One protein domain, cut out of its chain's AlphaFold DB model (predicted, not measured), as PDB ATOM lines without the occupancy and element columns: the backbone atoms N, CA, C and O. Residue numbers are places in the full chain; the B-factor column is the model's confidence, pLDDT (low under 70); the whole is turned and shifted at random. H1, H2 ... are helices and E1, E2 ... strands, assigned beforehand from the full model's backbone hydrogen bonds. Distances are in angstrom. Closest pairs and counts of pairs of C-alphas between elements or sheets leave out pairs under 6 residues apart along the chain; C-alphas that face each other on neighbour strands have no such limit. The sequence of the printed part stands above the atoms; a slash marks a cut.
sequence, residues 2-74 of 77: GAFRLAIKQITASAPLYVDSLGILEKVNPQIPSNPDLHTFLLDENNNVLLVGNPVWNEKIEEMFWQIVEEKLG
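Overview. This is residues 2 to 74 of the 77 residues of an uncharacterized protein of Paraprevotella clara (UniProt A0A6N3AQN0). A small head, the hairpin of E1 and E2 with the long helix H3 packed on it through residues 61 to 69, sits at one end of a loose, winding chain. That chain holds the two shorter helices H1 and H2, and H1, whose residues 2 to 7 stick out, makes the far end. The printed part has 73 residues, with three named helices and two named strands in the order H1, H2, E1, E2, H3; the one sheet, E1 - E2, is antiparallel. The class is mostly helix, though under half of the residues, 36 of 73, are in named elements. The whole is loose, with a radius of gyration of the C-alphas of 15.1 A and spans of 44 by 30 by 23 A.

Arrangement. H1, residues 2 to 10, is apart from H2, residues 24 to 28, and neither touches a helix. E1, residues 41 to 43, and E2, residues 49 to 52, form a hairpin of antiparallel neighbours, with 162 degrees between their directions. Across this pair N 42 and O 51 are 2.9 A apart, and N 50 and O 42 are 2.8 A apart, both within hydrogen-bond range. The C-alphas of 41 and 52, which face each other, are 4.8 A apart. H3, residues 59 to 73, has its closest C-alphas to E2 at Leu 51 and Phe 65, 7.1 A apart; its closest to E1 are those of Leu 42 and Phe 65, 7.6 A apart. H1 is apart from E1, E2 and H3, and H2 is apart from E2 and H3. In H1, H2 and H3 every O i to N i+4 pair is within hydrogen-bond range.

Along the chain. H1 begins at C-alpha 2, (197.849, 123.906, 186.685), and is 13.0 A long from first to last C-alpha. H2 begins at C-alpha 24, (187.523, 131.722, 168.322), and measures 6.0 A. E1 measures 6.2 A and E2 7.3 A. H3, the longest helix, measures 20.6 A and ends at C-alpha 73, (212.109, 135.687, 148.382).

Size, cuts and confidence. The two C-alphas farthest apart are those of Gly 2 and Gly 74, at 45.1 A. The links from H1 to H2, 13 residues, and from H2 to E1, 12 residues, are long; the link from E1 to E2 is tight, and the one from E2 to H3 is short. Residues 2 to 7, 9 to 16, 20 to 25 and 27 to 33 stand free. The printed part has no cut, its mean pLDDT is 92.8, and no printed residue is under 70.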
ATOM      1  N   GLY A   2     196.475 123.813 186.146       77.38
ATOM      2  CA  GLY A   2     197.849 123.906 186.685       77.38
ATOM      3  C   GLY A   2     198.947 123.285 185.803       77.38
ATOM      4  O   GLY A   2     199.956 123.936 185.546       77.38
ATOM      5  N   ALA A   3     198.718 122.076 185.280       79.56
ATOM      6  CA  ALA A   3     199.688 121.363 184.439       79.56
ATOM      7  C   ALA A   3     199.980 122.082 183.107       79.56
ATOM      8  O   ALA A   3     201.138 122.242 182.737       79.56
ATOM      9  N   PHE A   4     198.944 122.597 182.434       81.44
ATOM     10  CA  PHE A   4     199.092 123.360 181.187       81.44
ATOM     11  C   PHE A   4     199.961 124.611 181.378       81.44
ATOM     12  O   PHE A   4     200.906 124.838 180.631       81.44
ATOM     13  N   ARG A   5     199.705 125.394 182.435       80.00
ATOM     14  CA  ARG A   5     200.488 126.605 182.727       80.00
ATOM     15  C   ARG A   5     201.949 126.290 183.054       80.00
ATOM     16  O   ARG A   5     202.819 127.098 182.744       80.00
ATOM     17  N   LEU A   6     202.214 125.151 183.696       82.31
ATOM     18  CA  LEU A   6     203.576 124.700 183.975       82.31
ATOM     19  C   LEU A   6     204.299 124.289 182.684       82.31
ATOM     20  O   LEU A   6     205.437 124.697 182.491       82.31
ATOM     21  N   ALA A   7     203.617 123.569 181.787       84.88
ATOM     22  CA  ALA A   7     204.161 123.167 180.491       84.88
ATOM     23  C   ALA A   7     204.521 124.379 179.615       84.88
ATOM     24  O   ALA A   7     205.642 124.459 179.124       84.88
ATOM     25  N   ILE A   8     203.634 125.377 179.502       83.44
ATOM     26  CA  ILE A   8     203.924 126.605 178.741       83.44
ATOM     27  C   ILE A   8     205.139 127.356 179.304       83.44
ATOM     28  O   ILE A   8     205.943 127.874 178.539       83.44
ATOM     29  N   LYS A   9     205.320 127.385 180.633       81.00
ATOM     30  CA  LYS A   9     206.491 128.024 181.261       81.00
ATOM     31  C   LYS A   9     207.820 127.330 180.951       81.00
ATOM     32  O   LYS A   9     208.861 127.942 181.156       81.00
ATOM     33  N   GLN A  10     207.790 126.067 180.533       85.38
ATOM     34  CA  GLN A  10     208.980 125.290 180.184       85.38
ATOM     35  C   GLN A  10     209.275 125.306 178.679       85.38
ATOM     36  O   GLN A  10     210.357 124.893 178.273       85.38
ATOM     37  N   ILE A  11     208.337 125.778 177.852       86.00
ATOM     38  CA  ILE A  11     208.531 125.881 176.408       86.00
ATOM     39  C   ILE A  11     209.391 127.104 176.099       86.00
ATOM     40  O   ILE A  11     209.004 128.244 176.360       86.00
ATOM     41  N   THR A  12     210.528 126.861 175.455       85.12
ATOM     42  CA  THR A  12     211.304 127.899 174.777       85.12
ATOM     43  C   THR A  12     210.850 127.943 173.322       85.12
ATOM     44  O   THR A  12     211.363 127.207 172.482       85.12
ATOM     45  N   ALA A  13     209.837 128.756 173.028       81.50
ATOM     46  CA  ALA A  13     209.357 128.930 171.663       81.50
ATOM     47  C   ALA A  13     210.241 129.942 170.920       81.50
ATOM     48  O   ALA A  13     210.518 131.027 171.428       81.50
ATOM     49  N   SER A  14     210.658 129.596 169.704       88.56
ATOM     50  CA  SER A  14     211.356 130.510 168.789       88.56
ATOM     51  C   SER A  14     210.416 131.518 168.117       88.56
ATOM     52  O   SER A  14     210.883 132.477 167.507       88.56
ATOM     53  N   ALA A  15     209.102 131.320 168.243       88.12
ATOM     54  CA  ALA A  15     208.053 132.167 167.690       88.12
ATOM     55  C   ALA A  15     206.995 132.504 168.760       88.12
ATOM     56  O   ALA A  15     206.884 131.786 169.761       88.12
ATOM     57  N   PRO A  16     206.200 133.576 168.573       91.38
ATOM     58  CA  PRO A  16     205.097 133.905 169.471       91.38
ATOM     59  C   PRO A  16     204.109 132.743 169.634       91.38
ATOM     60  O   PRO A  16     203.694 132.127 168.655       91.38
ATOM     61  N   LEU A  17     203.701 132.477 170.878       88.94
ATOM     62  CA  LEU A  17     202.722 131.444 171.210       88.94
ATOM     63  C   LEU A  17     201.418 132.084 171.688       88.94
ATOM     64  O   LEU A  17     201.413 132.865 172.641       88.94
ATOM     65  N   TYR A  18     200.308 131.698 171.066       90.62
ATOM     66  CA  TYR A  18     198.965 132.150 171.424       90.62
ATOM     67  C   TYR A  18     198.132 130.985 171.965       90.62
ATOM     68  O   TYR A  18     198.264 129.852 171.512       90.62
ATOM     69  N   VAL A  19     197.265 131.269 172.943       90.81
ATOM     70  CA  VAL A  19     196.324 130.294 173.513       90.81
ATOM     71  C   VAL A  19     194.904 130.751 173.209       90.81
ATOM     72  O   VAL A  19     194.430 131.726 173.790       90.81
ATOM     73  N   ASP A  20     194.216 130.030 172.327       92.94
ATOM     74  CA  ASP A  20     192.813 130.286 171.998       92.94
ATOM     75  C   ASP A  20     191.879 129.607 173.010       92.94
ATOM     76  O   ASP A  20     191.298 128.550 172.769       92.94
ATOM     77  N   SER A  21     191.759 130.203 174.196       93.44
ATOM     78  CA  SER A  21     190.950 129.649 175.292       93.44
ATOM     79  C   SER A  21     189.444 129.621 175.011       93.44
ATOM     80  O   SER A  21     188.711 128.925 175.714       93.44
ATOM     81  N   LEU A  22     188.976 130.373 174.010       95.75
ATOM     82  CA  LEU A  22     187.563 130.484 173.641       95.75
ATOM     83  C   LEU A  22     187.225 129.757 172.328       95.75
ATOM     84  O   LEU A  22     186.046 129.731 171.945       95.75
ATOM     85  N   GLY A  23     188.216 129.168 171.652       94.31
ATOM     86  CA  GLY A  23     188.049 128.496 170.361       94.31
ATOM     87  C   GLY A  23     187.568 129.444 169.258       94.31
ATOM     88  O   GLY A  23     186.754 129.050 168.426       94.31
ATOM     89  N   ILE A  24     187.957 130.722 169.305       96.94
ATOM     90  CA  ILE A  24     187.523 131.722 168.322       96.94
ATOM     91  C   ILE A  24     188.105 131.422 166.943       96.94
ATOM     92  O   ILE A  24     187.394 131.611 165.961       96.94
ATOM     93  N   LEU A  25     189.341 130.921 166.861       94.00
ATOM     94  CA  LEU A  25     190.012 130.636 165.594       94.00
ATOM     95  C   LEU A  25     189.200 129.652 164.745       94.00
ATOM     96  O   LEU A  25     188.918 129.938 163.586       94.00
ATOM     97  N   GLU A  26     188.779 128.535 165.332       93.00
ATOM     98  CA  GLU A  26     187.958 127.531 164.648       93.00
ATOM     99  C   GLU A  26     186.559 128.080 164.322       93.00
ATOM    100  O   GLU A  26     186.068 127.924 163.208       93.00
ATOM    101  N   LYS A  27     185.934 128.809 165.260       95.50
ATOM    102  CA  LYS A  27     184.584 129.370 165.079       95.50
ATOM    103  C   LYS A  27     184.483 130.358 163.921       95.50
ATOM    104  O   LYS A  27     183.464 130.376 163.237       95.50
ATOM    105  N   VAL A  28     185.493 131.207 163.732       96.81
ATOM    106  CA  VAL A  28     185.493 132.206 162.649       96.81
ATOM    107  C   VAL A  28     186.028 131.645 161.330       96.81
ATOM    108  O   VAL A  28     185.874 132.297 160.302       96.81
ATOM    109  N   ASN A  29     186.598 130.434 161.340       94.12
ATOM    110  CA  ASN A  29     187.107 129.739 160.159       94.12
ATOM    111  C   ASN A  29     186.500 128.326 160.024       94.12
ATOM    112  O   ASN A  29     187.239 127.338 160.044       94.12
ATOM    113  N   PRO A  30     185.169 128.193 159.856       95.00
ATOM    114  CA  PRO A  30     184.490 126.892 159.804       95.00
ATOM    115  C   PRO A  30     184.917 126.007 158.619       95.00
ATOM    116  O   PRO A  30     184.605 124.821 158.588       95.00
ATOM    117  N   GLN A  31     185.607 126.577 157.629       93.19
ATOM    118  CA  GLN A  31     186.180 125.861 156.494       93.19
ATOM    119  C   GLN A  31     187.464 125.089 156.834       93.19
ATOM    120  O   GLN A  31     187.888 124.265 156.026       93.19
ATOM    121  N   ILE A  32     188.104 125.359 157.981       93.69
ATOM    122  CA  ILE A  32     189.299 124.619 158.403       93.69
ATOM    123  C   ILE A  32     188.872 123.192 158.786       93.69
ATOM    124  O   ILE A  32     188.050 123.025 159.688       93.69
ATOM    125  N   PRO A  33     189.401 122.146 158.122       93.19
ATOM    126  CA  PRO A  33     189.041 120.766 158.434       93.19
ATOM    127  C   PRO A  33     189.466 120.379 159.848       93.19
ATOM    128  O   PRO A  33     190.472 120.868 160.344       93.19
ATOM    129  N   SER A  34     188.790 119.415 160.470       93.12
ATOM    130  CA  SER A  34     189.193 118.892 161.785       93.12
ATOM    131  C   SER A  34     190.474 118.046 161.757       93.12
ATOM    132  O   SER A  34     191.002 117.718 162.817       93.12
ATOM    133  N   ASN A  35     190.976 117.684 160.568       94.12
ATOM    134  CA  ASN A  35     192.198 116.899 160.410       94.12
ATOM    135  C   ASN A  35     193.442 117.721 160.827       94.12
ATOM    136  O   ASN A  35     193.768 118.680 160.121       94.12
ATOM    137  N   PRO A  36     194.174 117.327 161.889       91.44
ATOM    138  CA  PRO A  36     195.353 118.053 162.370       91.44
ATOM    139  C   PRO A  36     196.484 118.180 161.346       91.44
ATOM    140  O   PRO A  36     197.240 119.149 161.387       91.44
ATOM    141  N   ASP A  37     196.584 117.249 160.392       92.06
ATOM    142  CA  ASP A  37     197.600 117.310 159.331       92.06
ATOM    143  C   ASP A  37     197.422 118.537 158.419       92.06
ATOM    144  O   ASP A  37     198.353 118.948 157.726       92.06
ATOM    145  N   LEU A  38     196.227 119.138 158.432       94.06
ATOM    146  CA  LEU A  38     195.855 120.311 157.646       94.06
ATOM    147  C   LEU A  38     195.893 121.616 158.462       94.06
ATOM    148  O   LEU A  38     195.393 122.635 157.994       94.06
ATOM    149  N   HIS A  39     196.459 121.610 159.676       94.81
ATOM    150  CA  HIS A  39     196.491 122.774 160.585       94.81
ATOM    151  C   HIS A  39     197.791 123.590 160.530       94.81
ATOM    152  O   HIS A  39     198.041 124.417 161.406       94.81
ATOM    153  N   THR A  40     198.604 123.402 159.492       95.81
ATOM    154  CA  THR A  40     199.782 124.234 159.212       95.81
ATOM    155  C   THR A  40     199.577 124.962 157.891       95.81
ATOM    156  O   THR A  40     199.239 124.331 156.890       95.81
ATOM    157  N   PHE A  41     199.795 126.277 157.885       96.00
ATOM    158  CA  PHE A  41     199.537 127.142 156.735       96.00
ATOM    159  C   PHE A  41     200.764 127.996 156.421       96.00
ATOM    160  O   PHE A  41     201.325 128.626 157.319       96.00
ATOM    161  N   LEU A  42     201.146 128.062 155.147       97.06
ATOM    162  CA  LEU A  42     202.019 129.117 154.632       97.06
ATOM    163  C   LEU A  42     201.139 130.255 154.123       97.06
ATOM    164  O   LEU A  42     200.266 130.019 153.285       97.06
ATOM    165  N   LEU A  43     201.376 131.468 154.613       96.50
ATOM    166  CA  LEU A  43     200.628 132.659 154.223       96.50
ATOM    167  C   LEU A  43     201.484 133.594 153.368       96.50
ATOM    168  O   LEU A  43     202.703 133.647 153.531       96.50
ATOM    169  N   ASP A  44     200.832 134.347 152.487       96.06
ATOM    170  CA  ASP A  44     201.429 135.515 151.842       96.06
ATOM    171  C   ASP A  44     201.260 136.791 152.690       96.06
ATOM    172  O   ASP A  44     200.642 136.796 153.758       96.06
ATOM    173  N   GLU A  45     201.803 137.902 152.197       95.75
ATOM    174  CA  GLU A  45     201.748 139.220 152.832       95.75
ATOM    175  C   GLU A  45     200.326 139.796 152.996       95.75
ATOM    176  O   GLU A  45     200.121 140.727 153.775       95.75
ATOM    177  N   ASN A  46     199.338 139.230 152.297       97.12
ATOM    178  CA  ASN A  46     197.929 139.612 152.351       97.12
ATOM    179  C   ASN A  46     197.080 138.610 153.162       97.12
ATOM    180  O   ASN A  46     195.854 138.725 153.179       97.12
ATOM    181  N   ASN A  47     197.713 137.662 153.865       93.56
ATOM    182  CA  ASN A  47     197.087 136.554 154.599       93.56
ATOM    183  C   ASN A  47     196.359 135.520 153.721       93.56
ATOM    184  O   ASN A  47     195.514 134.776 154.224       93.56
ATOM    185  N   ASN A  48     196.683 135.429 152.429       95.56
ATOM    186  CA  ASN A  48     196.197 134.327 151.605       95.56
ATOM    187  C   ASN A  48     196.974 133.052 151.930       95.56
ATOM    188  O   ASN A  48     198.195 133.076 152.081       95.56
ATOM    189  N   VAL A  49     196.272 131.923 151.984       95.44
ATOM    190  CA  VAL A  49     196.891 130.607 152.167       95.44
ATOM    191  C   VAL A  49     197.532 130.157 150.853       95.44
ATOM    192  O   VAL A  49     196.833 129.939 149.867       95.44
ATOM    193  N   LEU A  50     198.853 129.987 150.855       97.31
ATOM    194  CA  LEU A  50     199.639 129.491 149.719       97.31
ATOM    195  C   LEU A  50     199.841 127.973 149.762       97.31
ATOM    196  O   LEU A  50     199.894 127.322 148.722       97.31
ATOM    197  N   LEU A  51     199.973 127.409 150.965       97.62
ATOM    198  CA  LEU A  51     200.208 125.982 151.187       97.62
ATOM    199  C   LEU A  51     199.546 125.535 152.488       97.62
ATOM    200  O   LEU A  51     199.556 126.272 153.476       97.62
ATOM    201  N   VAL A  52     199.015 124.312 152.486       96.75
ATOM    202  CA  VAL A  52     198.464 123.631 153.663       96.75
ATOM    203  C   VAL A  52     199.250 122.344 153.896       96.75
ATOM    204  O   VAL A  52     199.438 121.564 152.963       96.75
ATOM    205  N   GLY A  53     199.673 122.109 155.136       96.44
ATOM    206  CA  GLY A  53     200.396 120.909 155.558       96.44
ATOM    207  C   GLY A  53     201.671 121.229 156.335       96.44
ATOM    208  O   GLY A  53     202.229 122.320 156.224       96.44
ATOM    209  N   ASN A  54     202.138 120.275 157.141       95.81
ATOM    210  CA  ASN A  54     203.335 120.452 157.960       95.81
ATOM    211  C   ASN A  54     204.615 120.027 157.203       95.81
ATOM    212  O   ASN A  54     204.803 118.825 156.995       95.81
ATOM    213  N   PRO A  55     205.516 120.963 156.843       95.94
ATOM    214  CA  PRO A  55     206.746 120.641 156.119       95.94
ATOM    215  C   PRO A  55     207.775 119.876 156.969       95.94
ATOM    216  O   PRO A  55     208.698 119.307 156.416       95.94
ATOM    217  N   VAL A  56     207.634 119.816 158.299       93.88
ATOM    218  CA  VAL A  56     208.579 119.085 159.172       93.88
ATOM    219  C   VAL A  56     208.403 117.569 159.064       93.88
ATOM    220  O   VAL A  56     209.360 116.819 159.228       93.88
ATOM    221  N   TRP A  57     207.176 117.106 158.819       93.00
ATOM    222  CA  TRP A  57     206.829 115.678 158.862       93.00
ATOM    223  C   TRP A  57     206.503 115.089 157.488       93.00
ATOM    224  O   TRP A  57     206.250 113.890 157.384       93.00
ATOM    225  N   ASN A  58     206.462 115.916 156.442       96.25
ATOM    226  CA  ASN A  58     206.088 115.499 155.098       96.25
ATOM    227  C   ASN A  58     207.031 116.127 154.067       96.25
ATOM    228  O   ASN A  58     206.888 117.301 153.727       96.25
ATOM    229  N   GLU A  59     207.948 115.312 153.542       97.44
ATOM    230  CA  GLU A  59     208.981 115.722 152.578       97.44
ATOM    231  C   GLU A  59     208.385 116.412 151.344       97.44
ATOM    232  O   GLU A  59     208.881 117.442 150.901       97.44
ATOM    233  N   LYS A  60     207.248 115.924 150.829       97.38
ATOM    234  CA  LYS A  60     206.588 116.548 149.673       97.38
ATOM    235  C   LYS A  60     206.069 117.954 149.993       97.38
ATOM    236  O   LYS A  60     206.105 118.836 149.139       97.38
ATOM    237  N   ILE A  61     205.566 118.167 151.208       98.00
ATOM    238  CA  ILE A  61     205.134 119.495 151.658       98.00
ATOM    239  C   ILE A  61     206.345 120.401 151.885       98.00
ATOM    240  O   ILE A  61     206.273 121.584 151.567       98.00
ATOM    241  N   GLU A  62     207.455 119.859 152.384       97.88
ATOM    242  CA  GLU A  62     208.709 120.598 152.521       97.88
ATOM    243  C   GLU A  62     209.227 121.105 151.170       97.88
ATOM    244  O   GLU A  62     209.536 122.289 151.027       97.88
ATOM    245  N   GLU A  63     209.263 120.237 150.156       97.94
ATOM    246  CA  GLU A  63     209.667 120.610 148.799       97.94
ATOM    247  C   GLU A  63     208.791 121.741 148.245       97.94
ATOM    248  O   GLU A  63     209.310 122.744 147.750       97.94
ATOM    249  N   MET A  64     207.464 121.622 148.376       98.06
ATOM    250  CA  MET A  64     206.524 122.659 147.937       98.06
ATOM    251  C   MET A  64     206.709 123.973 148.707       98.06
ATOM    252  O   MET A  64     206.660 125.048 148.113       98.06
ATOM    253  N   PHE A  65     206.940 123.899 150.020       97.75
ATOM    254  CA  PHE A  65     207.203 125.066 150.859       97.75
ATOM    255  C   PHE A  65     208.427 125.833 150.354       97.75
ATOM    256  O   PHE A  65     208.352 127.045 150.149       97.75
ATOM    257  N   TRP A  66     209.533 125.135 150.089       97.19
ATOM    258  CA  TRP A  66     210.752 125.786 149.621       97.19
ATOM    259  C   TRP A  66     210.647 126.314 148.197       97.19
ATOM    260  O   TRP A  66     211.140 127.410 147.949       97.19
ATOM    261  N   GLN A  67     209.940 125.623 147.299       97.06
ATOM    262  CA  GLN A  67     209.642 126.153 145.964       97.06
ATOM    263  C   GLN A  67     208.939 127.516 146.042       97.06
ATOM    264  O   GLN A  67     209.382 128.470 145.407       97.06
ATOM    265  N   ILE A  68     207.897 127.631 146.873       97.31
ATOM    266  CA  ILE A  68     207.134 128.876 147.044       97.31
ATOM    267  C   ILE A  68     207.993 129.973 147.689       97.31
ATOM    268  O   ILE A  68     207.957 131.129 147.260       97.31
ATOM    269  N   VAL A  69     208.759 129.632 148.730       96.00
ATOM    270  CA  VAL A  69     209.626 130.593 149.429       96.00
ATOM    271  C   VAL A  69     210.714 131.126 148.500       96.00
ATOM    272  O   VAL A  69     210.931 132.335 148.466       96.00
ATOM    273  N   GLU A  70     211.369 130.263 147.725       96.38
ATOM    274  CA  GLU A  70     212.426 130.672 146.796       96.38
ATOM    275  C   GLU A  70     211.888 131.503 145.628       96.38
ATOM    276  O   GLU A  70     212.545 132.456 145.208       96.38
ATOM    277  N   GLU A  71     210.686 131.195 145.133       95.88
ATOM    278  CA  GLU A  71     210.009 132.000 144.113       95.88
ATOM    279  C   GLU A  71     209.707 133.420 144.617       95.88
ATOM    280  O   GLU A  71     209.899 134.392 143.887       95.88
ATOM    281  N   LYS A  72     209.265 133.555 145.875       93.62
ATOM    282  CA  LYS A  72     208.878 134.849 146.460       93.62
ATOM    283  C   LYS A  72     210.046 135.667 147.010       93.62
ATOM    284  O   LYS A  72     209.997 136.893 146.937       93.62
ATOM    285  N   LEU A  73     211.054 135.022 147.602       94.62
ATOM    286  CA  LEU A  73     212.109 135.687 148.382       94.62
ATOM    287  C   LEU A  73     213.524 135.493 147.811       94.62
ATOM    288  O   LEU A  73     214.456 136.141 148.284       94.62
ATOM    289  N   GLY A  74     213.693 134.647 146.791       90.88
ATOM    290  CA  GLY A  74     214.995 134.268 146.244       90.88
ATOM    291  C   GLY A  74     215.584 133.010 146.893       90.88
ATOM    292  O   GLY A  74     215.112 132.523 147.920       90.88
TER     293      GLY A  74